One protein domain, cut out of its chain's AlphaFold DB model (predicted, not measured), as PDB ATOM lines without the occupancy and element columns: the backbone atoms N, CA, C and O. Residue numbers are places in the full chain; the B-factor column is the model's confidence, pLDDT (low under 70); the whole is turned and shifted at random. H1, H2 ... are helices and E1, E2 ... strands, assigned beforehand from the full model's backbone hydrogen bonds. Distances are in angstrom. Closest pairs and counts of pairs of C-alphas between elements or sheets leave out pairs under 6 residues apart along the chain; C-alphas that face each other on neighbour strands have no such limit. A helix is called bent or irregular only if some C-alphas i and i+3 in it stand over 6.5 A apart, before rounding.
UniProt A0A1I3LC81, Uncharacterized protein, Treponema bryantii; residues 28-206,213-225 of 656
ATOM      1  N   GLY A  28     141.584 189.048 228.607       79.00
ATOM      2  CA  GLY A  28     140.613 189.257 227.546       79.00
ATOM      3  C   GLY A  28     141.191 188.968 226.175       79.00
ATOM      4  O   GLY A  28     142.373 188.662 226.029       79.00
ATOM      5  N   SER A  29     140.346 189.090 225.158       80.25
ATOM      6  CA  SER A  29     140.757 188.952 223.768       80.25
ATOM      7  C   SER A  29     140.130 190.023 222.884       80.25
ATOM      8  O   SER A  29     139.114 190.638 223.222       80.25
ATOM      9  N   ILE A  30     140.772 190.262 221.745       81.19
ATOM     10  CA  ILE A  30     140.311 191.140 220.673       81.19
ATOM     11  C   ILE A  30     140.241 190.286 219.423       81.19
ATOM     12  O   ILE A  30     141.275 189.823 218.959       81.19
ATOM     13  N   THR A  31     139.039 190.100 218.884       80.25
ATOM     14  CA  THR A  31     138.807 189.335 217.657       80.25
ATOM     15  C   THR A  31     138.225 190.243 216.590       80.25
ATOM     16  O   THR A  31     137.225 190.916 216.836       80.25
ATOM     17  N   LEU A  32     138.835 190.236 215.408       79.50
ATOM     18  CA  LEU A  32     138.395 190.990 214.238       79.50
ATOM     19  C   LEU A  32     138.045 190.044 213.094       79.50
ATOM     20  O   LEU A  32     138.735 189.050 212.888       79.50
ATOM     21  N   ASP A  33     137.009 190.374 212.326       81.25
ATOM     22  CA  ASP A  33     136.742 189.725 211.041       81.25
ATOM     23  C   ASP A  33     137.673 190.324 209.983       81.25
ATOM     24  O   ASP A  33     137.576 191.510 209.655       81.25
ATOM     25  N   ALA A  34     138.593 189.503 209.478       78.94
ATOM     26  CA  ALA A  34     139.569 189.899 208.478       78.94
ATOM     27  C   ALA A  34     138.923 190.506 207.226       78.94
ATOM     28  O   ALA A  34     139.317 191.593 206.814       78.94
ATOM     29  N   GLY A  35     137.920 189.846 206.638       78.31
ATOM     30  CA  GLY A  35     137.293 190.310 205.399       78.31
ATOM     31  C   GLY A  35     136.616 191.663 205.573       78.31
ATOM     32  O   GLY A  35     136.789 192.554 204.747       78.31
ATOM     33  N   LYS A  36     135.930 191.869 206.703       79.56
ATOM     34  CA  LYS A  36     135.281 193.156 207.004       79.56
ATOM     35  C   LYS A  36     136.289 194.273 207.222       79.56
ATOM     36  O   LYS A  36     136.115 195.365 206.691       79.56
ATOM     37  N   VAL A  37     137.342 194.000 207.987       78.62
ATOM     38  CA  VAL A  37     138.416 194.965 208.238       78.62
ATOM     39  C   VAL A  37     139.137 195.331 206.944       78.62
ATOM     40  O   VAL A  37     139.391 196.510 206.708       78.62
ATOM     41  N   ALA A  38     139.424 194.354 206.084       80.00
ATOM     42  CA  ALA A  38     140.039 194.612 204.792       80.00
ATOM     43  C   ALA A  38     139.126 195.397 203.856       80.00
ATOM     44  O   ALA A  38     139.579 196.395 203.313       80.00
ATOM     45  N   ARG A  39     137.847 195.015 203.718       80.38
ATOM     46  CA  ARG A  39     136.876 195.759 202.897       80.38
ATOM     47  C   ARG A  39     136.798 197.209 203.344       80.38
ATOM     48  O   ARG A  39     136.731 198.120 202.533       80.38
ATOM     49  N   TYR A  40     136.845 197.421 204.649       78.25
ATOM     50  CA  TYR A  40     136.783 198.743 205.225       78.25
ATOM     51  C   TYR A  40     138.035 199.584 204.969       78.25
ATOM     52  O   TYR A  40     137.931 200.704 204.478       78.25
ATOM     53  N   LEU A  41     139.216 199.068 205.317       78.38
ATOM     54  CA  LEU A  41     140.473 199.793 205.119       78.38
ATOM     55  C   LEU A  41     140.745 199.987 203.621       78.38
ATOM     56  O   LEU A  41     141.159 201.061 203.196       78.38
ATOM     57  N   GLY A  42     140.423 198.973 202.821       75.06
ATOM     58  CA  GLY A  42     140.612 198.933 201.380       75.06
ATOM     59  C   GLY A  42     139.646 199.797 200.570       75.06
ATOM     60  O   GLY A  42     139.960 200.080 199.422       75.06
ATOM     61  N   ARG A  43     138.547 200.318 201.150       71.94
ATOM     62  CA  ARG A  43     137.722 201.375 200.513       71.94
ATOM     63  C   ARG A  43     138.531 202.627 200.162       71.94
ATOM     64  O   ARG A  43     138.113 203.397 199.309       71.94
ATOM     65  N   SER A  44     139.668 202.824 200.829       66.50
ATOM     66  CA  SER A  44     140.551 203.971 200.598       66.50
ATOM     67  C   SER A  44     141.644 203.691 199.557       66.50
ATOM     68  O   SER A  44     142.417 204.594 199.250       66.50
ATOM     69  N   ILE A  45     141.739 202.460 199.035       70.19
ATOM     70  CA  ILE A  45     142.682 202.077 197.976       70.19
ATOM     71  C   ILE A  45     141.936 202.151 196.646       70.19
ATOM     72  O   ILE A  45     140.984 201.401 196.434       70.19
ATOM     73  N   THR A  46     142.376 203.013 195.733       68.38
ATOM     74  CA  THR A  46     141.888 202.961 194.350       68.38
ATOM     75  C   THR A  46     142.676 201.912 193.574       68.38
ATOM     76  O   THR A  46     143.884 201.750 193.768       68.38
ATOM     77  N   ALA A  47     142.027 201.189 192.666       65.00
ATOM     78  CA  ALA A  47     142.723 200.179 191.879       65.00
ATOM     79  C   ALA A  47     143.823 200.804 190.992       65.00
ATOM     80  O   ALA A  47     144.909 200.239 190.891       65.00
ATOM     81  N   SER A  48     143.639 202.036 190.503       62.50
ATOM     82  CA  SER A  48     144.691 202.862 189.888       62.50
ATOM     83  C   SER A  48     145.961 203.021 190.746       62.50
ATOM     84  O   SER A  48     147.070 203.047 190.208       62.50
ATOM     85  N   GLN A  49     145.846 203.140 192.075       66.69
ATOM     86  CA  GLN A  49     147.015 203.247 192.962       66.69
ATOM     87  C   GLN A  49     147.806 201.943 192.993       66.69
ATOM     88  O   GLN A  49     149.031 201.973 192.899       66.69
ATOM     89  N   VAL A  50     147.100 200.814 193.058       64.69
ATOM     90  CA  VAL A  50     147.715 199.485 193.027       64.69
ATOM     91  C   VAL A  50     148.395 199.238 191.688       64.69
ATOM     92  O   VAL A  50     149.540 198.798 191.658       64.69
ATOM     93  N   VAL A  51     147.715 199.547 190.581       63.09
ATOM     94  CA  VAL A  51     148.273 199.400 189.232       63.09
ATOM     95  C   VAL A  51     149.562 200.223 189.097       63.09
ATOM     96  O   VAL A  51     150.562 199.750 188.568       63.09
ATOM     97  N   ASN A  52     149.598 201.448 189.626       60.50
ATOM     98  CA  ASN A  52     150.796 202.287 189.561       60.50
ATOM     99  C   ASN A  52     151.946 201.793 190.457       60.50
ATOM    100  O   ASN A  52     153.113 201.994 190.103       60.50
ATOM    101  N   SER A  53     151.654 201.153 191.597       60.00
ATOM    102  CA  SER A  53     152.688 200.523 192.428       60.00
ATOM    103  C   SER A  53     153.213 199.223 191.812       60.00
ATOM    104  O   SER A  53     154.416 198.984 191.866       60.00
ATOM    105  N   SER A  54     152.351 198.428 191.165       56.62
ATOM    106  CA  SER A  54     152.735 197.168 190.511       56.62
ATOM    107  C   SER A  54     153.491 197.381 189.194       56.62
ATOM    108  O   SER A  54     154.496 196.717 188.945       56.62
ATOM    109  N   ILE A  55     153.091 198.354 188.364       51.81
ATOM    110  CA  ILE A  55     153.733 198.633 187.062       51.81
ATOM    111  C   ILE A  55     155.157 199.191 187.220       51.81
ATOM    112  O   ILE A  55     156.032 198.915 186.395       51.81
ATOM    113  N   ASN A  56     155.430 199.954 188.283       49.53
ATOM    114  CA  ASN A  56     156.772 200.493 188.531       49.53
ATOM    115  C   ASN A  56     157.751 199.454 189.101       49.53
ATOM    116  O   ASN A  56     158.958 199.705 189.107       49.53
ATOM    117  N   PHE A  57     157.263 198.280 189.515       50.34
ATOM    118  CA  PHE A  57     158.077 197.197 190.056       50.34
ATOM    119  C   PHE A  57     158.220 196.046 189.053       50.34
ATOM    120  O   PHE A  57     157.874 194.895 189.292       50.34
ATOM    121  N   SER A  58     158.785 196.346 187.883       47.56
ATOM    122  CA  SER A  58     159.265 195.285 186.996       47.56
ATOM    123  C   SER A  58     160.606 194.769 187.518       47.56
ATOM    124  O   SER A  58     161.670 195.271 187.154       47.56
ATOM    125  N   ILE A  59     160.581 193.729 188.359       51.56
ATOM    126  CA  ILE A  59     161.749 192.853 188.511       51.56
ATOM    127  C   ILE A  59     162.018 192.296 187.108       51.56
ATOM    128  O   ILE A  59     161.355 191.373 186.638       51.56
ATOM    129  N   SER A  60     162.934 192.941 186.385       43.34
ATOM    130  CA  SER A  60     163.169 192.736 184.949       43.34
ATOM    131  C   SER A  60     163.802 191.383 184.601       43.34
ATOM    132  O   SER A  60     164.223 191.168 183.467       43.34
ATOM    133  N   GLU A  61     163.864 190.455 185.555       51.72
ATOM    134  CA  GLU A  61     164.432 189.126 185.380       51.72
ATOM    135  C   GLU A  61     163.339 188.066 185.536       51.72
ATOM    136  O   GLU A  61     162.728 187.890 186.591       51.72
ATOM    137  N   THR A  62     163.105 187.343 184.444       54.38
ATOM    138  CA  THR A  62     162.133 186.252 184.279       54.38
ATOM    139  C   THR A  62     162.208 185.155 185.342       54.38
ATOM    140  O   THR A  62     161.230 184.436 185.529       54.38
ATOM    141  N   ASP A  63     163.328 185.042 186.057       57.72
ATOM    142  CA  ASP A  63     163.600 183.930 186.968       57.72
ATOM    143  C   ASP A  63     163.037 184.153 188.383       57.72
ATOM    144  O   ASP A  63     162.876 183.196 189.138       57.72
ATOM    145  N   TYR A  64     162.681 185.397 188.738       62.12
ATOM    146  CA  TYR A  64     162.163 185.739 190.071       62.12
ATOM    147  C   TYR A  64     160.657 186.004 190.112       62.12
ATOM    148  O   TYR A  64     160.071 185.982 191.193       62.12
ATOM    149  N   LYS A  65     159.992 186.151 188.956       65.25
ATOM    150  CA  LYS A  65     158.526 186.306 188.888       65.25
ATOM    151  C   LYS A  65     157.774 185.150 189.552       65.25
ATOM    152  O   LYS A  65     156.729 185.364 190.144       65.25
ATOM    153  N   SER A  66     158.312 183.930 189.502       69.56
ATOM    154  CA  SER A  66     157.683 182.764 190.140       69.56
ATOM    155  C   SER A  66     157.782 182.754 191.669       69.56
ATOM    156  O   SER A  66     157.157 181.908 192.305       69.56
ATOM    157  N   LEU A  67     158.609 183.628 192.249       75.31
ATOM    158  CA  LEU A  67     158.873 183.706 193.690       75.31
ATOM    159  C   LEU A  67     158.055 184.791 194.378       75.31
ATOM    160  O   LEU A  67     158.057 184.880 195.603       75.31
ATOM    161  N   VAL A  68     157.367 185.604 193.589       73.44
ATOM    162  CA  VAL A  68     156.553 186.701 194.066       73.44
ATOM    163  C   VAL A  68     155.104 186.400 193.718       73.44
ATOM    164  O   VAL A  68     154.776 186.005 192.604       73.44
ATOM    165  N   SER A  69     154.230 186.550 194.700       73.69
ATOM    166  CA  SER A  69     152.784 186.462 194.522       73.69
ATOM    167  C   SER A  69     152.159 187.750 195.002       73.69
ATOM    168  O   SER A  69     152.595 188.286 196.009       73.69
ATOM    169  N   TYR A  70     151.129 188.244 194.332       74.56
ATOM    170  CA  TYR A  70     150.329 189.305 194.926       74.56
ATOM    171  C   TYR A  70     149.496 188.735 196.072       74.56
ATOM    172  O   TYR A  70     149.051 187.590 196.019       74.56
ATOM    173  N   GLY A  71     149.289 189.516 197.123       75.81
ATOM    174  CA  GLY A  71     148.422 189.112 198.215       75.81
ATOM    175  C   GLY A  71     148.090 190.249 199.163       75.81
ATOM    176  O   GLY A  71     148.547 191.382 199.007       75.81
ATOM    177  N   MET A  72     147.257 189.921 200.148       78.56
ATOM    178  CA  MET A  72     146.775 190.869 201.135       78.56
ATOM    179  C   MET A  72     147.079 190.366 202.542       78.56
ATOM    180  O   MET A  72     146.789 189.225 202.905       78.56
ATOM    181  N   ILE A  73     147.683 191.223 203.351       84.12
ATOM    182  CA  ILE A  73     148.083 190.904 204.718       84.12
ATOM    183  C   ILE A  73     147.304 191.809 205.655       84.12
ATOM    184  O   ILE A  73     147.344 193.032 205.528       84.12
ATOM    185  N   ILE A  74     146.612 191.202 206.617       85.06
ATOM    186  CA  ILE A  74     145.956 191.929 207.695       85.06
ATOM    187  C   ILE A  74     146.719 191.654 208.973       85.06
ATOM    188  O   ILE A  74     146.763 190.531 209.478       85.06
ATOM    189  N   LYS A  75     147.292 192.709 209.531       89.06
ATOM    190  CA  LYS A  75     147.993 192.653 210.802       89.06
ATOM    191  C   LYS A  75     147.201 193.386 211.861       89.06
ATOM    192  O   LYS A  75     146.809 194.531 211.664       89.06
ATOM    193  N   VAL A  76     147.004 192.740 213.002       87.75
ATOM    194  CA  VAL A  76     146.359 193.325 214.176       87.75
ATOM    195  C   VAL A  76     147.389 193.348 215.290       87.75
ATOM    196  O   VAL A  76     148.039 192.348 215.582       87.75
ATOM    197  N   SER A  77     147.574 194.497 215.919       90.75
ATOM    198  CA  SER A  77     148.516 194.642 217.021       90.75
ATOM    199  C   SER A  77     147.959 195.523 218.120       90.75
ATOM    200  O   SER A  77     147.018 196.289 217.930       90.75
ATOM    201  N   THR A  78     148.546 195.400 219.300       90.94
ATOM    202  CA  THR A  78     148.297 196.260 220.447       90.94
ATOM    203  C   THR A  78     149.560 197.038 220.785       90.94
ATOM    204  O   THR A  78     150.679 196.601 220.522       90.94
ATOM    205  N   SER A  79     149.375 198.224 221.349       91.12
ATOM    206  CA  SER A  79     150.450 199.077 221.860       91.12
ATOM    207  C   SER A  79     150.006 199.731 223.166       91.12
ATOM    208  O   SER A  79     148.812 199.948 223.358       91.12
ATOM    209  N   GLY A  80     150.945 200.061 224.056       90.56
ATOM    210  CA  GLY A  80     150.661 200.616 225.385       90.56
ATOM    211  C   GLY A  80     151.183 199.706 226.495       90.56
ATOM    212  O   GLY A  80     152.273 199.151 226.368       90.56
ATOM    213  N   ASP A  81     150.404 199.538 227.564       87.56
ATOM    214  CA  ASP A  81     150.783 198.713 228.725       87.56
ATOM    215  C   ASP A  81     150.850 197.210 228.395       87.56
ATOM    216  O   ASP A  81     151.492 196.436 229.102       87.56
ATOM    217  N   TYR A  82     150.193 196.808 227.307       86.31
ATOM    218  CA  TYR A  82     150.249 195.473 226.728       86.31
ATOM    219  C   TYR A  82     150.512 195.614 225.229       86.31
ATOM    220  O   TYR A  82     149.846 196.406 224.555       86.31
ATOM    221  N   SER A  83     151.520 194.900 224.733       85.19
ATOM    222  CA  SER A  83     151.940 194.955 223.334       85.19
ATOM    223  C   SER A  83     152.139 193.544 222.804       85.19
ATOM    224  O   SER A  83     153.074 192.843 223.182       85.19
ATOM    225  N   GLU A  84     151.249 193.157 221.909       88.75
ATOM    226  CA  GLU A  84     151.257 191.890 221.194       88.75
ATOM    227  C   GLU A  84     150.753 192.124 219.772       88.75
ATOM    228  O   GLU A  84     149.964 193.039 219.527       88.75
ATOM    229  N   SER A  85     151.213 191.311 218.826       81.25
ATOM    230  CA  SER A  85     150.789 191.380 217.433       81.25
ATOM    231  C   SER A  85     150.415 189.995 216.943       81.25
ATOM    232  O   SER A  85     151.176 189.049 217.117       81.25
ATOM    233  N   VAL A  86     149.279 189.913 216.259       79.50
ATOM    234  CA  VAL A  86     148.836 188.731 215.528       79.50
ATOM    235  C   VAL A  86     148.600 189.136 214.083       79.50
ATOM    236  O   VAL A  86     147.966 190.147 213.784       79.50
ATOM    237  N   GLU A  87     149.157 188.360 213.170       76.81
ATOM    238  CA  GLU A  87     149.074 188.618 211.742       76.81
ATOM    239  C   GLU A  87     148.313 187.485 211.074       76.81
ATOM    240  O   GLU A  87     148.508 186.312 211.402       76.81
ATOM    241  N   LYS A  88     147.423 187.842 210.151       69.06
ATOM    242  CA  LYS A  88     146.759 186.884 209.286       69.06
ATOM    243  C   LYS A  88     146.977 187.299 207.847       69.06
ATOM    244  O   LYS A  88     146.481 188.320 207.373       69.06
ATOM    245  N   GLN A  89     147.760 186.477 207.178       69.31
ATOM    246  CA  GLN A  89     148.068 186.628 205.777       69.31
ATOM    247  C   GLN A  89     147.040 185.870 204.955       69.31
ATOM    248  O   GLN A  89     146.735 184.708 205.229       69.31
ATOM    249  N   TYR A  90     146.548 186.531 203.919       65.62
ATOM    250  CA  TYR A  90     145.751 185.896 202.899       65.62
ATOM    251  C   TYR A  90     146.415 186.117 201.553       65.62
ATOM    252  O   TYR A  90     146.307 187.160 200.907       65.62
ATOM    253  N   THR A  91     147.119 185.086 201.124       61.16
ATOM    254  CA  THR A  91     147.750 185.077 199.817       61.16
ATOM    255  C   THR A  91     146.798 184.385 198.860       61.16
ATOM    256  O   THR A  91     146.609 183.171 198.937       61.16
ATOM    257  N   LYS A  92     146.187 185.147 197.958       58.84
ATOM    258  CA  LYS A  92     145.613 184.579 196.745       58.84
ATOM    259  C   LYS A  92     146.559 184.933 195.616       58.84
ATOM    260  O   LYS A  92     146.799 186.111 195.409       58.84
ATOM    261  N   LYS A  93     147.062 183.933 194.888       54.59
ATOM    262  CA  LYS A  93     147.781 184.196 193.639       54.59
ATOM    263  C   LYS A  93     146.842 184.964 192.716       54.59
ATOM    264  O   LYS A  93     145.868 184.401 192.220       54.59
ATOM    265  N   LEU A  94     147.089 186.259 192.583       54.56
ATOM    266  CA  LEU A  94     146.509 187.055 191.521       54.56
ATOM    267  C   LEU A  94     147.378 186.760 190.308       54.56
ATOM    268  O   LEU A  94     148.455 187.334 190.155       54.56
ATOM    269  N   ASP A  95     146.990 185.742 189.549       52.31
ATOM    270  CA  ASP A  95     147.654 185.449 188.289       52.31
ATOM    271  C   ASP A  95     147.386 186.650 187.366       52.31
ATOM    272  O   ASP A  95     146.256 186.866 186.944       52.31
ATOM    273  N   GLU A  96     148.423 187.463 187.144       55.78
ATOM    274  CA  GLU A  96     148.497 188.513 186.117       55.78
ATOM    275  C   GLU A  96     147.336 189.531 186.128       55.78
ATOM    276  O   GLU A  96     146.706 189.770 185.106       55.78
ATOM    277  N   CYS A  97     147.055 190.179 187.267       59.84
ATOM    278  CA  CYS A  97     146.208 191.379 187.254       59.84
ATOM    279  C   CYS A  97     146.996 192.560 186.662       59.84
ATOM    280  O   CYS A  97     147.732 193.243 187.376       59.84
ATOM    281  N   GLU A  98     146.867 192.776 185.355       64.12
ATOM    282  CA  GLU A  98     147.536 193.861 184.624       64.12
ATOM    283  C   GLU A  98     146.652 195.112 184.512       64.12
ATOM    284  O   GLU A  98     147.138 196.198 184.185       64.12
ATOM    285  N   THR A  99     145.355 194.975 184.799       70.25
ATOM    286  CA  THR A  99     144.363 196.045 184.655       70.25
ATOM    287  C   THR A  99     143.726 196.457 185.981       70.25
ATOM    288  O   THR A  99     143.639 195.693 186.942       70.25
ATOM    289  N   GLU A 100     143.226 197.692 186.022       71.62
ATOM    290  CA  GLU A 100     142.496 198.242 187.169       71.62
ATOM    291  C   GLU A 100     141.235 197.426 187.514       71.62
ATOM    292  O   GLU A 100     140.910 197.222 188.687       71.62
ATOM    293  N   GLU A 101     140.546 196.915 186.493       75.00
ATOM    294  CA  GLU A 101     139.347 196.085 186.636       75.00
ATOM    295  C   GLU A 101     139.671 194.728 187.274       75.00
ATOM    296  O   GLU A 101     138.977 194.300 188.197       75.00
ATOM    297  N   GLU A 102     140.756 194.075 186.846       72.69
ATOM    298  CA  GLU A 102     141.207 192.797 187.414       72.69
ATOM    299  C   GLU A 102     141.628 192.943 188.875       72.69
ATOM    300  O   GLU A 102     141.286 192.096 189.700       72.69
ATOM    301  N   ILE A 103     142.314 194.037 189.217       71.12
ATOM    302  CA  ILE A 103     142.688 194.332 190.603       71.12
ATOM    303  C   ILE A 103     141.446 194.608 191.456       71.12
ATOM    304  O   ILE A 103     141.337 194.078 192.561       71.12
ATOM    305  N   SER A 104     140.486 195.383 190.947       74.94
ATOM    306  CA  SER A 104     139.228 195.656 191.657       74.94
ATOM    307  C   SER A 104     138.444 194.367 191.920       74.94
ATOM    308  O   SER A 104     138.006 194.120 193.044       74.94
ATOM    309  N   ALA A 105     138.320 193.503 190.907       76.44
ATOM    310  CA  ALA A 105     137.653 192.210 191.033       76.44
ATOM    311  C   ALA A 105     138.380 191.280 192.017       76.44
ATOM    312  O   ALA A 105     137.741 190.629 192.843       76.44
ATOM    313  N   ALA A 106     139.714 191.256 191.976       73.25
ATOM    314  CA  ALA A 106     140.541 190.510 192.915       73.25
ATOM    315  C   ALA A 106     140.374 190.987 194.365       73.25
ATOM    316  O   ALA A 106     140.325 190.163 195.280       73.25
ATOM    317  N   MET A 107     140.273 192.302 194.584       75.56
ATOM    318  CA  MET A 107     140.026 192.888 195.902       75.56
ATOM    319  C   MET A 107     138.637 192.520 196.431       75.56
ATOM    320  O   MET A 107     138.526 192.091 197.577       75.56
ATOM    321  N   GLU A 108     137.592 192.598 195.604       78.06
ATOM    322  CA  GLU A 108     136.236 192.191 196.003       78.06
ATOM    323  C   GLU A 108     136.141 190.691 196.304       78.06
ATOM    324  O   GLU A 108     135.590 190.281 197.329       78.06
ATOM    325  N   GLU A 109     136.744 189.850 195.463       75.88
ATOM    326  CA  GLU A 109     136.785 188.412 195.713       75.88
ATOM    327  C   GLU A 109     137.559 188.088 196.996       75.88
ATOM    328  O   GLU A 109     137.181 187.202 197.768       75.88
ATOM    329  N   PHE A 110     138.634 188.832 197.259       72.75
ATOM    330  CA  PHE A 110     139.355 188.731 198.513       72.75
ATOM    331  C   PHE A 110     138.461 189.079 199.711       72.75
ATOM    332  O   PHE A 110     138.412 188.306 200.671       72.75
ATOM    333  N   TYR A 111     137.734 190.197 199.659       77.56
ATOM    334  CA  TYR A 111     136.832 190.604 200.737       77.56
ATOM    335  C   TYR A 111     135.763 189.546 201.013       77.56
ATOM    336  O   TYR A 111     135.499 189.243 202.178       77.56
ATOM    337  N   GLY A 112     135.206 188.941 199.961       74.19
ATOM    338  CA  GLY A 112     134.264 187.829 200.074       74.19
ATOM    339  C   GLY A 112     134.883 186.594 200.734       74.19
ATOM    340  O   GLY A 112     134.342 186.079 201.710       74.19
ATOM    341  N   ASN A 113     136.050 186.149 200.259       75.38
ATOM    342  CA  ASN A 113     136.716 184.936 200.750       75.38
ATOM    343  C   ASN A 113     137.279 185.073 202.177       75.38
ATOM    344  O   ASN A 113     137.351 184.091 202.914       75.38
ATOM    345  N   ALA A 114     137.711 186.275 202.565       72.38
ATOM    346  CA  ALA A 114     138.237 186.551 203.899       72.38
ATOM    347  C   ALA A 114     137.135 186.840 204.933       72.38
ATOM    348  O   ALA A 114     137.420 186.870 206.135       72.38
ATOM    349  N   SER A 115     135.891 187.052 204.492       76.56
ATOM    350  CA  SER A 115     134.743 187.265 205.377       76.56
ATOM    351  C   SER A 115     134.541 186.068 206.311       76.56
ATOM    352  O   SER A 115     134.702 184.912 205.917       76.56
ATOM    353  N   GLY A 116     134.244 186.332 207.585       75.06
ATOM    354  CA  GLY A 116     134.055 185.291 208.599       75.06
ATOM    355  C   GLY A 116     135.350 184.636 209.095       75.06
ATOM    356  O   GLY A 116     135.298 183.724 209.921       75.06
ATOM    357  N   SER A 117     136.521 185.098 208.646       80.75
ATOM    358  CA  SER A 117     137.807 184.571 209.096       80.75
ATOM    359  C   SER A 117     138.393 185.423 210.236       80.75
ATOM    360  O   SER A 117     138.909 186.514 209.986       80.75
ATOM    361  N   PRO A 118     138.404 184.938 211.494       81.38
ATOM    362  CA  PRO A 118     138.812 185.753 212.637       81.38
ATOM    363  C   PRO A 118     140.333 185.959 212.719       81.38
ATOM    364  O   PRO A 118     141.111 185.051 212.399       81.38
ATOM    365  N   VAL A 119     140.741 187.134 213.200       81.25
ATOM    366  CA  VAL A 119     142.089 187.474 213.684       81.25
ATOM    367  C   VAL A 119     141.968 187.830 215.160       81.25
ATOM    368  O   VAL A 119     141.305 188.812 215.491       81.25
ATOM    369  N   THR A 120     142.576 187.033 216.039       83.12
ATOM    370  CA  THR A 120     142.398 187.174 217.490       83.12
ATOM    371  C   THR A 120     143.725 187.424 218.197       83.12
ATOM    372  O   THR A 120     144.664 186.663 218.002       83.12
ATOM    373  N   ILE A 121     143.772 188.447 219.055       84.06
ATOM    374  CA  ILE A 121     144.799 188.639 220.090       84.06
ATOM    375  C   ILE A 121     144.187 188.188 221.417       84.06
ATOM    376  O   ILE A 121     143.149 188.719 221.812       84.06
ATOM    377  N   GLU A 122     144.792 187.211 222.086       85.50
ATOM    378  CA  GLU A 122     144.329 186.669 223.372       85.50
ATOM    379  C   GLU A 122     145.200 187.177 224.533       85.50
ATOM    380  O   GLU A 122     146.169 187.894 224.319       85.50
ATOM    381  N   GLY A 123     144.847 186.844 225.778       84.50
ATOM    382  CA  GLY A 123     145.718 187.087 226.936       84.50
ATOM    383  C   GLY A 123     145.830 188.543 227.409       84.50
ATOM    384  O   GLY A 123     146.668 188.843 228.254       84.50
ATOM    385  N   ILE A 124     144.990 189.461 226.923       85.75
ATOM    386  CA  ILE A 124     145.104 190.892 227.240       85.75
ATOM    387  C   ILE A 124     144.651 191.157 228.685       85.75
ATOM    388  O   ILE A 124     143.460 191.006 228.976       85.75
ATOM    389  N   PRO A 125     145.518 191.617 229.603       87.88
ATOM    390  CA  PRO A 125     145.140 191.776 231.003       87.88
ATOM    391  C   PRO A 125     144.081 192.869 231.203       87.88
ATOM    392  O   PRO A 125     144.209 193.981 230.677       87.88
ATOM    393  N   ILE A 126     143.060 192.590 232.018       86.81
ATOM    394  CA  ILE A 126     142.076 193.593 232.453       86.81
ATOM    395  C   ILE A 126     142.801 194.733 233.178       86.81
ATOM    396  O   ILE A 126     143.655 194.511 234.032       86.81
ATOM    397  N   GLY A 127     142.438 195.970 232.840       85.81
ATOM    398  CA  GLY A 127     143.054 197.189 233.358       85.81
ATOM    399  C   GLY A 127     144.205 197.729 232.507       85.81
ATOM    400  O   GLY A 127     144.611 198.868 232.730       85.81
ATOM    401  N   SER A 128     144.688 196.974 231.513       88.25
ATOM    402  CA  SER A 128     145.725 197.451 230.588       88.25
ATOM    403  C   SER A 128     145.235 198.660 229.797       88.25
ATOM    404  O   SER A 128     144.096 198.672 229.322       88.25
ATOM    405  N   ARG A 129     146.085 199.676 229.625       91.88
ATOM    406  CA  ARG A 129     145.817 200.792 228.709       91.88
ATOM    407  C   ARG A 129     146.445 200.481 227.366       91.88
ATOM    408  O   ARG A 129     147.669 200.490 227.248       91.88
ATOM    409  N   ILE A 130     145.613 200.212 226.366       90.69
ATOM    410  CA  ILE A 130     146.077 199.807 225.039       90.69
ATOM    411  C   ILE A 130     145.464 200.647 223.927       90.69
ATOM    412  O   ILE A 130     144.398 201.244 224.068       90.69
ATOM    413  N   ARG A 131     146.163 200.661 222.799       91.81
ATOM    414  CA  ARG A 131     145.686 201.070 221.484       91.81
ATOM    415  C   ARG A 131     145.738 199.850 220.575       91.81
ATOM    416  O   ARG A 131     146.764 199.171 220.544       91.81
ATOM    417  N   VAL A 132     144.659 199.594 219.848       89.50
ATOM    418  CA  VAL A 132     144.614 198.568 218.802       89.50
ATOM    419  C   VAL A 132     145.030 199.211 217.495       89.50
ATOM    420  O   VAL A 132     144.433 200.204 217.088       89.50
ATOM    421  N   ASN A 133     146.037 198.649 216.845       91.00
ATOM    422  CA  ASN A 133     146.466 199.043 215.515       91.00
ATOM    423  C   ASN A 133     146.116 197.926 214.541       91.00
ATOM    424  O   ASN A 133     146.319 196.745 214.829       91.00
ATOM    425  N   VAL A 134     145.615 198.307 213.381       89.38
ATOM    426  CA  VAL A 134     145.322 197.402 212.284       89.38
ATOM    427  C   VAL A 134     146.041 197.920 211.058       89.38
ATOM    428  O   VAL A 134     145.970 199.106 210.764       89.38
ATOM    429  N   LYS A 135     146.726 197.034 210.352       89.25
ATOM    430  CA  LYS A 135     147.422 197.349 209.115       89.25
ATOM    431  C   LYS A 135     146.923 196.424 208.021       89.25
ATOM    432  O   LYS A 135     147.015 195.205 208.161       89.25
ATOM    433  N   LEU A 136     146.399 197.012 206.953       87.00
ATOM    434  CA  LEU A 136     146.125 196.334 205.697       87.00
ATOM    435  C   LEU A 136     147.313 196.570 204.776       87.00
ATOM    436  O   LEU A 136     147.656 197.715 204.512       87.00
ATOM    437  N   THR A 137     147.949 195.509 204.301       86.25
ATOM    438  CA  THR A 137     149.020 195.598 203.304       86.25
ATOM    439  C   THR A 137     148.582 194.860 202.055       86.25
ATOM    440  O   THR A 137     148.085 193.739 202.151       86.25
ATOM    441  N   PHE A 138     148.753 195.482 200.899       81.62
ATOM    442  CA  PHE A 138     148.423 194.918 199.603       81.62
ATOM    443  C   PHE A 138     149.589 195.108 198.641       81.62
ATOM    444  O   PHE A 138     150.174 196.186 198.582       81.62
ATOM    445  N   GLY A 139     149.931 194.066 197.896       79.50
ATOM    446  CA  GLY A 139     151.012 194.119 196.920       79.50
ATOM    447  C   GLY A 139     151.707 192.779 196.793       79.50
ATOM    448  O   GLY A 139     151.133 191.730 197.094       79.50
ATOM    449  N   GLU A 140     152.950 192.822 196.341       79.12
ATOM    450  CA  GLU A 140     153.783 191.641 196.185       79.12
ATOM    451  C   GLU A 140     154.129 191.012 197.539       79.12
ATOM    452  O   GLU A 140     154.277 191.682 198.557       79.12
ATOM    453  N   ILE A 141     154.246 189.692 197.560       81.19
ATOM    454  CA  ILE A 141     154.583 188.864 198.710       81.19
ATOM    455  C   ILE A 141     155.609 187.847 198.233       81.19
ATOM    456  O   ILE A 141     155.365 187.093 197.287       81.19
ATOM    457  N   LEU A 142     156.742 187.810 198.925       84.81
ATOM    458  CA  LEU A 142     157.819 186.869 198.660       84.81
ATOM    459  C   LEU A 142     157.493 185.485 199.236       84.81
ATOM    460  O   LEU A 142     157.278 185.339 200.439       84.81
ATOM    461  N   ASP A 143     157.544 184.454 198.396       85.88
ATOM    462  CA  ASP A 143     157.589 183.066 198.852       85.88
ATOM    463  C   ASP A 143     159.014 182.734 199.319       85.88
ATOM    464  O   ASP A 143     159.864 182.240 198.569       85.88
ATOM    465  N   GLU A 144     159.294 183.054 200.584       88.88
ATOM    466  CA  GLU A 144     160.611 182.842 201.180       88.88
ATOM    467  C   GLU A 144     161.021 181.369 201.212       88.88
ATOM    468  O   GLU A 144     162.211 181.062 201.123       88.88
ATOM    469  N   GLU A 145     160.069 180.446 201.355       89.19
ATOM    470  CA  GLU A 145     160.376 179.020 201.423       89.19
ATOM    471  C   GLU A 145     160.848 178.518 200.059       89.19
ATOM    472  O   GLU A 145     161.907 177.883 199.964       89.19
ATOM    473  N   THR A 146     160.128 178.879 198.997       86.69
ATOM    474  CA  THR A 146     160.534 178.563 197.627       86.69
ATOM    475  C   THR A 146     161.843 179.270 197.269       86.69
ATOM    476  O   THR A 146     162.733 178.634 196.698       86.69
ATOM    477  N   PHE A 147     162.044 180.526 197.687       87.50
ATOM    478  CA  PHE A 147     163.316 181.234 197.503       87.50
ATOM    479  C   PHE A 147     164.483 180.500 198.172       87.50
ATOM    480  O   PHE A 147     165.487 180.183 197.528       87.50
ATOM    481  N   ARG A 148     164.349 180.168 199.463       91.69
ATOM    482  CA  ARG A 148     165.371 179.424 200.216       91.69
ATOM    483  C   ARG A 148     165.657 178.083 199.561       91.69
ATOM    484  O   ARG A 148     166.821 177.696 199.464       91.69
ATOM    485  N   LYS A 149     164.622 177.377 199.101       91.44
ATOM    486  CA  LYS A 149     164.759 176.093 198.415       91.44
ATOM    487  C   LYS A 149     165.589 176.226 197.136       91.44
ATOM    488  O   LYS A 149     166.594 175.529 197.019       91.44
ATOM    489  N   ILE A 150     165.242 177.155 196.243       87.50
ATOM    490  CA  ILE A 150     165.972 177.391 194.985       87.50
ATOM    491  C   ILE A 150     167.431 177.776 195.265       87.50
ATOM    492  O   ILE A 150     168.354 177.248 194.645       87.50
ATOM    493  N   MET A 151     167.678 178.663 196.229       87.25
ATOM    494  CA  MET A 151     169.037 179.118 196.539       87.25
ATOM    495  C   MET A 151     169.895 178.009 197.172       87.25
ATOM    496  O   MET A 151     171.083 177.891 196.855       87.25
ATOM    497  N   ARG A 152     169.301 177.148 198.013       92.62
ATOM    498  CA  ARG A 152     169.972 175.957 198.566       92.62
ATOM    499  C   ARG A 152     170.270 174.915 197.489       92.62
ATOM    500  O   ARG A 152     171.358 174.344 197.500       92.62
ATOM    501  N   GLU A 153     169.350 174.687 196.553       92.50
ATOM    502  CA  GLU A 153     169.549 173.773 195.415       92.50
ATOM    503  C   GLU A 153     170.692 174.237 194.495       92.50
ATOM    504  O   GLU A 153     171.420 173.410 193.949       92.50
ATOM    505  N   ASN A 154     170.933 175.550 194.419       89.44
ATOM    506  CA  ASN A 154     172.080 176.146 193.730       89.44
ATOM    507  C   ASN A 154     173.389 176.147 194.553       89.44
ATOM    508  O   ASN A 154     174.404 176.683 194.108       89.44
ATOM    509  N   GLY A 155     173.399 175.542 195.745       93.31
ATOM    510  CA  GLY A 155     174.600 175.378 196.569       93.31
ATOM    511  C   GLY A 155     175.060 176.643 197.300       93.31
ATOM    512  O   GLY A 155     176.221 176.720 197.708       93.31
ATOM    513  N   LEU A 156     174.184 177.638 197.467       93.25
ATOM    514  CA  LEU A 156     174.518 178.876 198.170       93.25
ATOM    515  C   LEU A 156     174.488 178.680 199.700       93.25
ATOM    516  O   LEU A 156     173.615 177.982 200.219       93.25
ATOM    517  N   PRO A 157     175.426 179.290 200.451       94.12
ATOM    518  CA  PRO A 157     175.455 179.192 201.910       94.12
ATOM    519  C   PRO A 157     174.335 180.026 202.551       94.12
ATOM    520  O   PRO A 157     174.027 181.114 202.070       94.12
ATOM    521  N   GLU A 158     173.788 179.575 203.689       92.94
ATOM    522  CA  GLU A 158     172.642 180.223 204.365       92.94
ATOM    523  C   GLU A 158     172.878 181.716 204.654       92.94
ATOM    524  O   GLU A 158     171.972 182.525 204.500       92.94
ATOM    525  N   SER A 159     174.111 182.121 204.976       94.12
ATOM    526  CA  SER A 159     174.448 183.535 205.198       94.12
ATOM    527  C   SER A 159     174.240 184.414 203.956       94.12
ATOM    528  O   SER A 159     173.882 185.583 204.075       94.12
ATOM    529  N   TYR A 160     174.476 183.864 202.761       92.50
ATOM    530  CA  TYR A 160     174.203 184.559 201.503       92.50
ATOM    531  C   TYR A 160     172.701 184.578 201.208       92.50
ATOM    532  O   TYR A 160     172.182 185.605 200.781       92.50
ATOM    533  N   ILE A 161     172.002 183.474 201.493       91.19
ATOM    534  CA  ILE A 161     170.546 183.367 201.318       91.19
ATOM    535  C   ILE A 161     169.821 184.412 202.167       91.19
ATOM    536  O   ILE A 161     168.969 185.111 201.636       91.19
ATOM    537  N   GLU A 162     170.198 184.583 203.437       92.69
ATOM    538  CA  GLU A 162     169.611 185.616 204.307       92.69
ATOM    539  C   GLU A 162     169.866 187.032 203.788       92.69
ATOM    540  O   GLU A 162     168.971 187.869 203.800       92.69
ATOM    541  N   THR A 163     171.072 187.303 203.282       91.12
ATOM    542  CA  THR A 163     171.397 188.624 202.722       91.12
ATOM    543  C   THR A 163     170.556 188.916 201.475       91.12
ATOM    544  O   THR A 163     170.074 190.032 201.295       91.12
ATOM    545  N   ALA A 164     170.363 187.910 200.617       86.50
ATOM    546  CA  ALA A 164     169.545 188.036 199.418       86.50
ATOM    547  C   ALA A 164     168.048 188.160 199.753       86.50
ATOM    548  O   ALA A 164     167.369 188.998 199.167       86.50
ATOM    549  N   LEU A 165     167.556 187.395 200.735       88.00
ATOM    550  CA  LEU A 165     166.190 187.515 201.249       88.00
ATOM    551  C   LEU A 165     165.919 188.897 201.817       88.00
ATOM    552  O   LEU A 165     164.889 189.472 201.503       88.00
ATOM    553  N   GLU A 166     166.832 189.453 202.607       89.12
ATOM    554  CA  GLU A 166     166.655 190.790 203.173       89.12
ATOM    555  C   GLU A 166     166.575 191.860 202.075       89.12
ATOM    556  O   GLU A 166     165.733 192.756 202.122       89.12
ATOM    557  N   SER A 167     167.404 191.728 201.033       85.69
ATOM    558  CA  SER A 167     167.329 192.603 199.861       85.69
ATOM    559  C   SER A 167     165.995 192.463 199.125       85.69
ATOM    560  O   SER A 167     165.428 193.472 198.713       85.69
ATOM    561  N   MET A 168     165.491 191.236 198.961       83.44
ATOM    562  CA  MET A 168     164.202 190.992 198.312       83.44
ATOM    563  C   MET A 168     163.018 191.445 199.162       83.44
ATOM    564  O   MET A 168     162.084 192.013 198.616       83.44
ATOM    565  N   ARG A 169     163.051 191.250 200.484       85.81
ATOM    566  CA  ARG A 169     162.025 191.753 201.407       85.81
ATOM    567  C   ARG A 169     161.894 193.254 201.288       85.81
ATOM    568  O   ARG A 169     160.797 193.740 201.077       85.81
ATOM    569  N   LYS A 170     163.020 193.968 201.341       84.94
ATOM    570  CA  LYS A 170     163.025 195.421 201.197       84.94
ATOM    571  C   LYS A 170     162.451 195.863 199.847       84.94
ATOM    572  O   LYS A 170     161.683 196.811 199.789       84.94
ATOM    573  N   GLN A 171     162.814 195.165 198.774       80.00
ATOM    574  CA  GLN A 171     162.266 195.424 197.441       80.00
ATOM    575  C   GLN A 171     160.751 195.197 197.391       80.00
ATOM    576  O   GLN A 171     160.013 196.055 196.924       80.00
ATOM    577  N   VAL A 172     160.280 194.073 197.925       82.44
ATOM    578  CA  VAL A 172     158.855 193.750 197.985       82.44
ATOM    579  C   VAL A 172     158.098 194.754 198.863       82.44
ATOM    580  O   VAL A 172     157.042 195.226 198.459       82.44
ATOM    581  N   GLU A 173     158.645 195.164 200.009       83.38
ATOM    582  CA  GLU A 173     158.068 196.208 200.870       83.38
ATOM    583  C   GLU A 173     157.907 197.549 200.137       83.38
ATOM    584  O   GLU A 173     156.903 198.229 200.330       83.38
ATOM    585  N   GLU A 174     158.851 197.920 199.265       81.50
ATOM    586  CA  GLU A 174     158.769 199.139 198.444       81.50
ATOM    587  C   GLU A 174     157.663 199.072 197.371       81.50
ATOM    588  O   GLU A 174     157.193 200.114 196.914       81.50
ATOM    589  N   SER A 175     157.218 197.869 196.993       74.94
ATOM    590  CA  SER A 175     156.116 197.647 196.038       74.94
ATOM    591  C   SER A 175     154.732 197.543 196.697       74.94
ATOM    592  O   SER A 175     153.710 197.524 196.008       74.94
ATOM    593  N   GLN A 176     154.680 197.457 198.031       82.88
ATOM    594  CA  GLN A 176     153.443 197.273 198.782       82.88
ATOM    595  C   GLN A 176     152.774 198.604 199.131       82.88
ATOM    596  O   GLN A 176     153.400 199.559 199.586       82.88
ATOM    597  N   ILE A 177     151.449 198.623 199.027       83.31
ATOM    598  CA  ILE A 177     150.595 199.671 199.577       83.31
ATOM    599  C   ILE A 177     150.141 199.231 200.962       83.31
ATOM    600  O   ILE A 177     149.656 198.119 201.156       83.31
ATOM    601  N   SER A 178     150.295 200.112 201.946       86.12
ATOM    602  CA  SER A 178     149.854 199.869 203.315       86.12
ATOM    603  C   SER A 178     148.875 200.939 203.768       86.12
ATOM    604  O   SER A 178     149.133 202.127 203.596       86.12
ATOM    605  N   ILE A 179     147.790 200.511 204.403       86.75
ATOM    606  CA  ILE A 179     146.858 201.374 205.120       86.75
ATOM    607  C   ILE A 179     146.874 200.985 206.584       86.75
ATOM    608  O   ILE A 179     146.565 199.849 206.948       86.75
ATOM    609  N   ASP A 180     147.180 201.966 207.421       88.25
ATOM    610  CA  ASP A 180     147.167 201.818 208.864       88.25
ATOM    611  C   ASP A 180     145.897 202.440 209.448       88.25
ATOM    612  O   ASP A 180     145.478 203.536 209.082       88.25
ATOM    613  N   GLY A 181     145.305 201.756 210.414       88.69
ATOM    614  CA  GLY A 181     144.261 202.275 211.278       88.69
ATOM    615  C   GLY A 181     144.636 202.066 212.736       88.69
ATOM    616  O   GLY A 181     145.272 201.076 213.099       88.69
ATOM    617  N   SER A 182     144.240 202.988 213.605       90.38
ATOM    618  CA  SER A 182     144.439 202.829 215.040       90.38
ATOM    619  C   SER A 182     143.244 203.284 215.862       90.38
ATOM    620  O   SER A 182     142.495 204.183 215.480       90.38
ATOM    621  N   SER A 183     143.040 202.636 217.005       89.44
ATOM    622  CA  SER A 183     142.067 203.081 217.991       89.44
ATOM    623  C   SER A 183     142.613 204.224 218.840       89.44
ATOM    624  O   SER A 183     143.818 204.461 218.939       89.44
ATOM    625  N   GLU A 184     141.725 204.899 219.559       88.56
ATOM    626  CA  GLU A 184     142.160 205.704 220.697       88.56
ATOM    627  C   GLU A 184     142.704 204.805 221.817       88.56
ATOM    628  O   GLU A 184     142.446 203.597 221.858       88.56
ATOM    629  N   LEU A 185     143.494 205.395 222.717       90.94
ATOM    630  CA  LEU A 185     143.988 204.699 223.901       90.94
ATOM    631  C   LEU A 185     142.814 204.449 224.856       90.94
ATOM    632  O   LEU A 185     142.189 205.401 225.322       90.94
ATOM    633  N   PHE A 186     142.550 203.192 225.205       87.75
ATOM    634  CA  PHE A 186     141.471 202.822 226.121       87.75
ATOM    635  C   PHE A 186     141.949 201.855 227.205       87.75
ATOM    636  O   PHE A 186     142.957 201.168 227.058       87.75
ATOM    637  N   VAL A 187     141.223 201.832 228.325       88.75
ATOM    638  CA  VAL A 187     141.441 200.870 229.413       88.75
ATOM    639  C   VAL A 187     140.590 199.639 229.136       88.75
ATOM    640  O   VAL A 187     139.373 199.755 228.993       88.75
ATOM    641  N   VAL A 188     141.221 198.474 229.123       85.88
ATOM    642  CA  VAL A 188     140.567 197.177 228.961       85.88
ATOM    643  C   VAL A 188     139.696 196.879 230.188       85.88
ATOM    644  O   VAL A 188     140.212 196.719 231.295       85.88
ATOM    645  N   LYS A 189     138.371 196.816 230.022       82.69
ATOM    646  CA  LYS A 189     137.401 196.521 231.097       82.69
ATOM    647  C   LYS A 189     136.863 195.095 230.983       82.69
ATOM    648  O   LYS A 189     136.752 194.564 229.883       82.69
ATOM    649  N   SER A 190     136.450 194.494 232.103       77.56
ATOM    650  CA  SER A 190     135.680 193.242 232.069       77.56
ATOM    651  C   SER A 190     134.387 193.413 231.258       77.56
ATOM    652  O   SER A 190     133.729 194.447 231.391       77.56
ATOM    653  N   GLY A 191     133.966 192.395 230.508       74.88
ATOM    654  CA  GLY A 191     132.779 192.465 229.652       74.88
ATOM    655  C   GLY A 191     133.092 192.950 228.236       74.88
ATOM    656  O   GLY A 191     134.189 192.727 227.733       74.88
ATOM    657  N   VAL A 192     132.110 193.546 227.555       71.88
ATOM    658  CA  VAL A 192     132.262 193.993 226.162       71.88
ATOM    659  C   VAL A 192     132.846 195.406 226.122       71.88
ATOM    660  O   VAL A 192     132.235 196.340 226.640       71.88
ATOM    661  N   ASN A 193     134.004 195.580 225.486       72.00
ATOM    662  CA  ASN A 193     134.584 196.891 225.206       72.00
ATOM    663  C   ASN A 193     134.246 197.280 223.773       72.00
ATOM    664  O   ASN A 193     134.421 196.483 222.856       72.00
ATOM    665  N   ARG A 194     133.775 198.512 223.587       76.69
ATOM    666  CA  ARG A 194     133.574 199.102 222.267       76.69
ATOM    667  C   ARG A 194     134.799 199.940 221.934       76.69
ATOM    668  O   ARG A 194     135.114 200.859 222.688       76.69
ATOM    669  N   ILE A 195     135.465 199.635 220.831       78.56
ATOM    670  CA  ILE A 195     136.598 200.417 220.338       78.56
ATOM    671  C   ILE A 195     136.304 200.906 218.933       78.56
ATOM    672  O   ILE A 195     135.609 200.239 218.174       78.56
ATOM    673  N   THR A 196     136.825 202.075 218.605       79.81
ATOM    674  CA  THR A 196     136.690 202.660 217.278       79.81
ATOM    675  C   THR A 196     138.072 202.767 216.658       79.81
ATOM    676  O   THR A 196     138.926 203.423 217.250       79.81
ATOM    677  N   ILE A 197     138.304 202.125 215.512       81.88
ATOM    678  CA  ILE A 197     139.532 202.300 214.724       81.88
ATOM    679  C   ILE A 197     139.304 203.429 213.728       81.88
ATOM    680  O   ILE A 197     138.347 203.386 212.955       81.88
ATOM    681  N   LYS A 198     140.208 204.406 213.749       83.06
ATOM    682  CA  LYS A 198     140.304 205.488 212.772       83.06
ATOM    683  C   LYS A 198     141.429 205.165 211.797       83.06
ATOM    684  O   LYS A 198     142.494 204.723 212.229       83.06
ATOM    685  N   VAL A 199     141.195 205.363 210.504       81.12
ATOM    686  CA  VAL A 199     142.248 205.243 209.485       81.12
ATOM    687  C   VAL A 199     143.228 206.400 209.674       81.12
ATOM    688  O   VAL A 199     142.814 207.543 209.858       81.12
ATOM    689  N   ASN A 200     144.528 206.118 209.698       74.75
ATOM    690  CA  ASN A 200     145.545 207.149 209.868       74.75
ATOM    691  C   ASN A 200     145.696 207.914 208.539       74.75
ATOM    692  O   ASN A 200     146.287 207.408 207.589       74.75
ATOM    693  N   GLY A 201     145.150 209.132 208.480       57.25
ATOM    694  CA  GLY A 201     145.042 209.967 207.273       57.25
ATOM    695  C   GLY A 201     146.324 210.636 206.758       57.25
ATOM    696  O   GLY A 201     146.226 211.590 206.002       57.25
ATOM    697  N   ASP A 202     147.516 210.155 207.120       47.94
ATOM    698  CA  ASP A 202     148.792 210.639 206.542       47.94
ATOM    699  C   ASP A 202     149.189 209.876 205.268       47.94
ATOM    700  O   ASP A 202     150.301 209.985 204.746       47.94
ATOM    701  N   ALA A 203     148.263 209.074 204.756       46.88
ATOM    702  CA  ALA A 203     148.364 208.451 203.463       46.88
ATOM    703  C   ALA A 203     148.281 209.605 202.440       46.88
ATOM    704  O   ALA A 203     147.184 210.035 202.105       46.88
ATOM    705  N   GLY A 204     149.431 210.171 202.035       43.69
ATOM    706  CA  GLY A 204     149.609 211.321 201.123       43.69
ATOM    707  C   GLY A 204     149.097 211.102 199.693       43.69
ATOM    708  O   GLY A 204     149.703 211.540 198.717       43.69
ATOM    709  N   PHE A 205     147.995 210.383 199.578       47.53
ATOM    710  CA  PHE A 205     147.257 210.048 198.390       47.53
ATOM    711  C   PHE A 205     146.119 211.063 198.325       47.53
ATOM    712  O   PHE A 205     145.267 211.067 199.202       47.53
ATOM    713  N   GLY A 206     146.181 211.984 197.363       41.00
ATOM    714  CA  GLY A 206     145.253 213.109 197.228       41.00
ATOM    715  C   GLY A 206     143.790 212.679 197.261       41.00
ATOM    716  O   GLY A 206     143.217 212.312 196.238       41.00
ATOM    717  N   ASP A 213     135.065 215.321 207.254       39.03
ATOM    718  CA  ASP A 213     135.085 214.119 208.111       39.03
ATOM    719  C   ASP A 213     135.283 212.732 207.456       39.03
ATOM    720  O   ASP A 213     134.641 211.750 207.837       39.03
ATOM    721  N   GLY A 214     136.320 212.569 206.623       38.28
ATOM    722  CA  GLY A 214     136.855 211.268 206.149       38.28
ATOM    723  C   GLY A 214     137.296 210.245 207.229       38.28
ATOM    724  O   GLY A 214     137.977 209.262 206.934       38.28
ATOM    725  N   ASN A 215     136.906 210.431 208.492       41.78
ATOM    726  CA  ASN A 215     137.052 209.463 209.571       41.78
ATOM    727  C   ASN A 215     135.951 208.407 209.486       41.78
ATOM    728  O   ASN A 215     135.005 208.394 210.282       41.78
ATOM    729  N   ILE A 216     136.098 207.454 208.571       45.69
ATOM    730  CA  ILE A 216     135.317 206.232 208.693       45.69
ATOM    731  C   ILE A 216     135.755 205.593 210.033       45.69
ATOM    732  O   ILE A 216     136.913 205.192 210.204       45.69
ATOM    733  N   ASN A 217     134.815 205.392 210.967       45.84
ATOM    734  CA  ASN A 217     135.010 204.724 212.267       45.84
ATOM    735  C   ASN A 217     134.680 203.205 212.269       45.84
ATOM    736  O   ASN A 217     133.506 202.839 212.210       45.84
ATOM    737  N   ILE A 218     135.669 202.302 212.428       54.56
ATOM    738  CA  ILE A 218     135.388 200.855 212.585       54.56
ATOM    739  C   ILE A 218     135.028 200.601 214.038       54.56
ATOM    740  O   ILE A 218     135.899 200.670 214.903       54.56
ATOM    741  N   VAL A 219     133.771 200.275 214.324       49.66
ATOM    742  CA  VAL A 219     133.352 199.887 215.674       49.66
ATOM    743  C   VAL A 219     133.638 198.402 215.894       49.66
ATOM    744  O   VAL A 219     133.062 197.552 215.224       49.66
ATOM    745  N   LEU A 220     134.486 198.080 216.866       56.31
ATOM    746  CA  LEU A 220     134.774 196.711 217.283       56.31
ATOM    747  C   LEU A 220     134.253 196.465 218.694       56.31
ATOM    748  O   LEU A 220     134.296 197.351 219.550       56.31
ATOM    749  N   TYR A 221     133.819 195.234 218.940       51.41
ATOM    750  CA  TYR A 221     133.349 194.771 220.238       51.41
ATOM    751  C   TYR A 221     134.279 193.669 220.741       51.41
ATOM    752  O   TYR A 221     134.434 192.641 220.089       51.41
ATOM    753  N   THR A 222     134.900 193.862 221.902       50.06
ATOM    754  CA  THR A 222     135.854 192.902 222.475       50.06
ATOM    755  C   THR A 222     135.277 192.364 223.784       50.06
ATOM    756  O   THR A 222     135.089 193.115 224.739       50.06
ATOM    757  N   LYS A 223     134.905 191.076 223.832       47.91
ATOM    758  CA  LYS A 223     134.301 190.454 225.023       47.91
ATOM    759  C   LYS A 223     135.393 189.874 225.915       47.91
ATOM    760  O   LYS A 223     136.181 189.045 225.485       47.91
ATOM    761  N   ILE A 224     135.388 190.267 227.182       52.09
ATOM    762  CA  ILE A 224     136.334 189.807 228.193       52.09
ATOM    763  C   ILE A 224     135.566 189.025 229.246       52.09
ATOM    764  O   ILE A 224     134.838 189.602 230.058       52.09
ATOM    765  N   SER A 225     135.688 187.701 229.202       45.56
ATOM    766  CA  SER A 225     135.094 186.814 230.197       45.56
ATOM    767  C   SER A 225     135.969 186.778 231.448       45.56
ATOM    768  O   SER A 225     137.041 186.180 231.449       45.56
TER     769      SER A 225
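AT A GLANCE: This is residues 28 to 206 and 213 to 225 of the 656 residues of an uncharacterized protein of Treponema bryantii (UniProt A0A1I3LC81). A six-stranded sheet, E3 E2 E5 E6 E7 E8, curls like part of a barrel round the helix H1, and the strand pair E1 and E4 stands in the gap between its edge strands E3 and E8, giving a loose, nearly closed barrel of eight strands. H3 packs on H1 and H2 on H3, while on the sheet's opposite face from H1 the helical hairpin of H4 and H5 packs with residues 165 to 175 of H5 on the bent strand E5 and makes one end of the longest axis. The printed part has 192 residues with five named helices and eight named strands, in the order E1 H1 H2 E2 E3 H3 E4 E5 H4 H5 E6 E7 E8. Both sheets are antiparallel, and the class is mixed, helices and strands. The whole is compact, with a radius of gyration of the C-alphas of 18.6 A and spans of 55 by 40 by 29 A.

HOW THE PARTS SIT: The largest sheet runs E3 (residues 85 to 90), E2 (68 to 80), E5 (129 to 142), E6 (177 to 183), E7 (191 to 199), E8 (217 to 224). It is twisted, and the way across it turns by 140 degrees from edge to edge. E2 bends by 66 degrees at residue 71 and E5 by 89 degrees at residue 139. E2 and E3 form a hairpin, with N 74 and O 88 at 3.0 A. Other pairs within hydrogen-bond range are N 73 and O 137 of E2 and E5, 2.8 A; N 179 and O 136 of E6 and E5, 2.8 A; N 182 and O 198 of the hairpin E6 and E7, 2.8 A; and N 195 and O 220 of E7 and E8, 2.9 A. E1 (residues 28 to 33) and E4 (118 to 125) are antiparallel neighbours, with N 30 and O 121 at 2.8 A. The closest C-alphas of E1 and E8 are those of Gly 28 and Ile 224, 4.4 A; those of E3 and E4 are Val 86 and Ile 121, 6.1 A. The large sheet curls round H1 (residues 34 to 42), whose C-alpha 38 is 6.4 A from that of Leu 136. H3 (residues 100 to 114) touches H1 with residues 108 to 114 alone, closest at the C-alphas of Gly 35 and Ala 114, 4.2 A, at a shallow tilt of 31 degrees, opposite ways. H2 (residues 47 to 55) touches H3, about perpendicular at 73 degrees, with the C-alphas of Ala 47 and Glu 100 5.1 A apart. H5 (residues 158 to 175) is on the opposite face from H1, over E5 at a height over the sheet of 8.7 A, and runs across the strands, at 80 degrees to E5 on the local plane. H4 (residues 144 to 153) is not on the sheet; it touches H5, closest at the C-alphas of Met 151 and Ile 161, 6.6 A, at a tilt of 38 degrees, only just steep, opposite ways. In the five helices every O i to N i+4 pair is within hydrogen-bond range.

IN THESE COORDINATES: E5 is the longest strand by residues and spans 35.2 A; E2 spans 34.8 A and E7 25.7 A. H5 spans 25.4 A and H3 20.8 A. E1 begins at C-alpha 28, (140.613, 189.257, 227.546), H5 begins at C-alpha 158, (172.642, 180.223, 204.365), and E8 ends at C-alpha 224, (136.334, 189.807, 228.193).

THE WHOLE: The two C-alphas farthest apart are those of Gly 155 and Asp 213, 56.5 A. Residues 207 to 212 are not printed, and C-alphas 206 and 213 are 14.9 A apart across this cut, in the link from E7 to E8. The link from H2 to E2, residues 56 to 67, is long. The mean pLDDT of the printed part is 75.4; 52 residues are under 70, among them residues 46 to 66, 88 to 98 and 213 to 225.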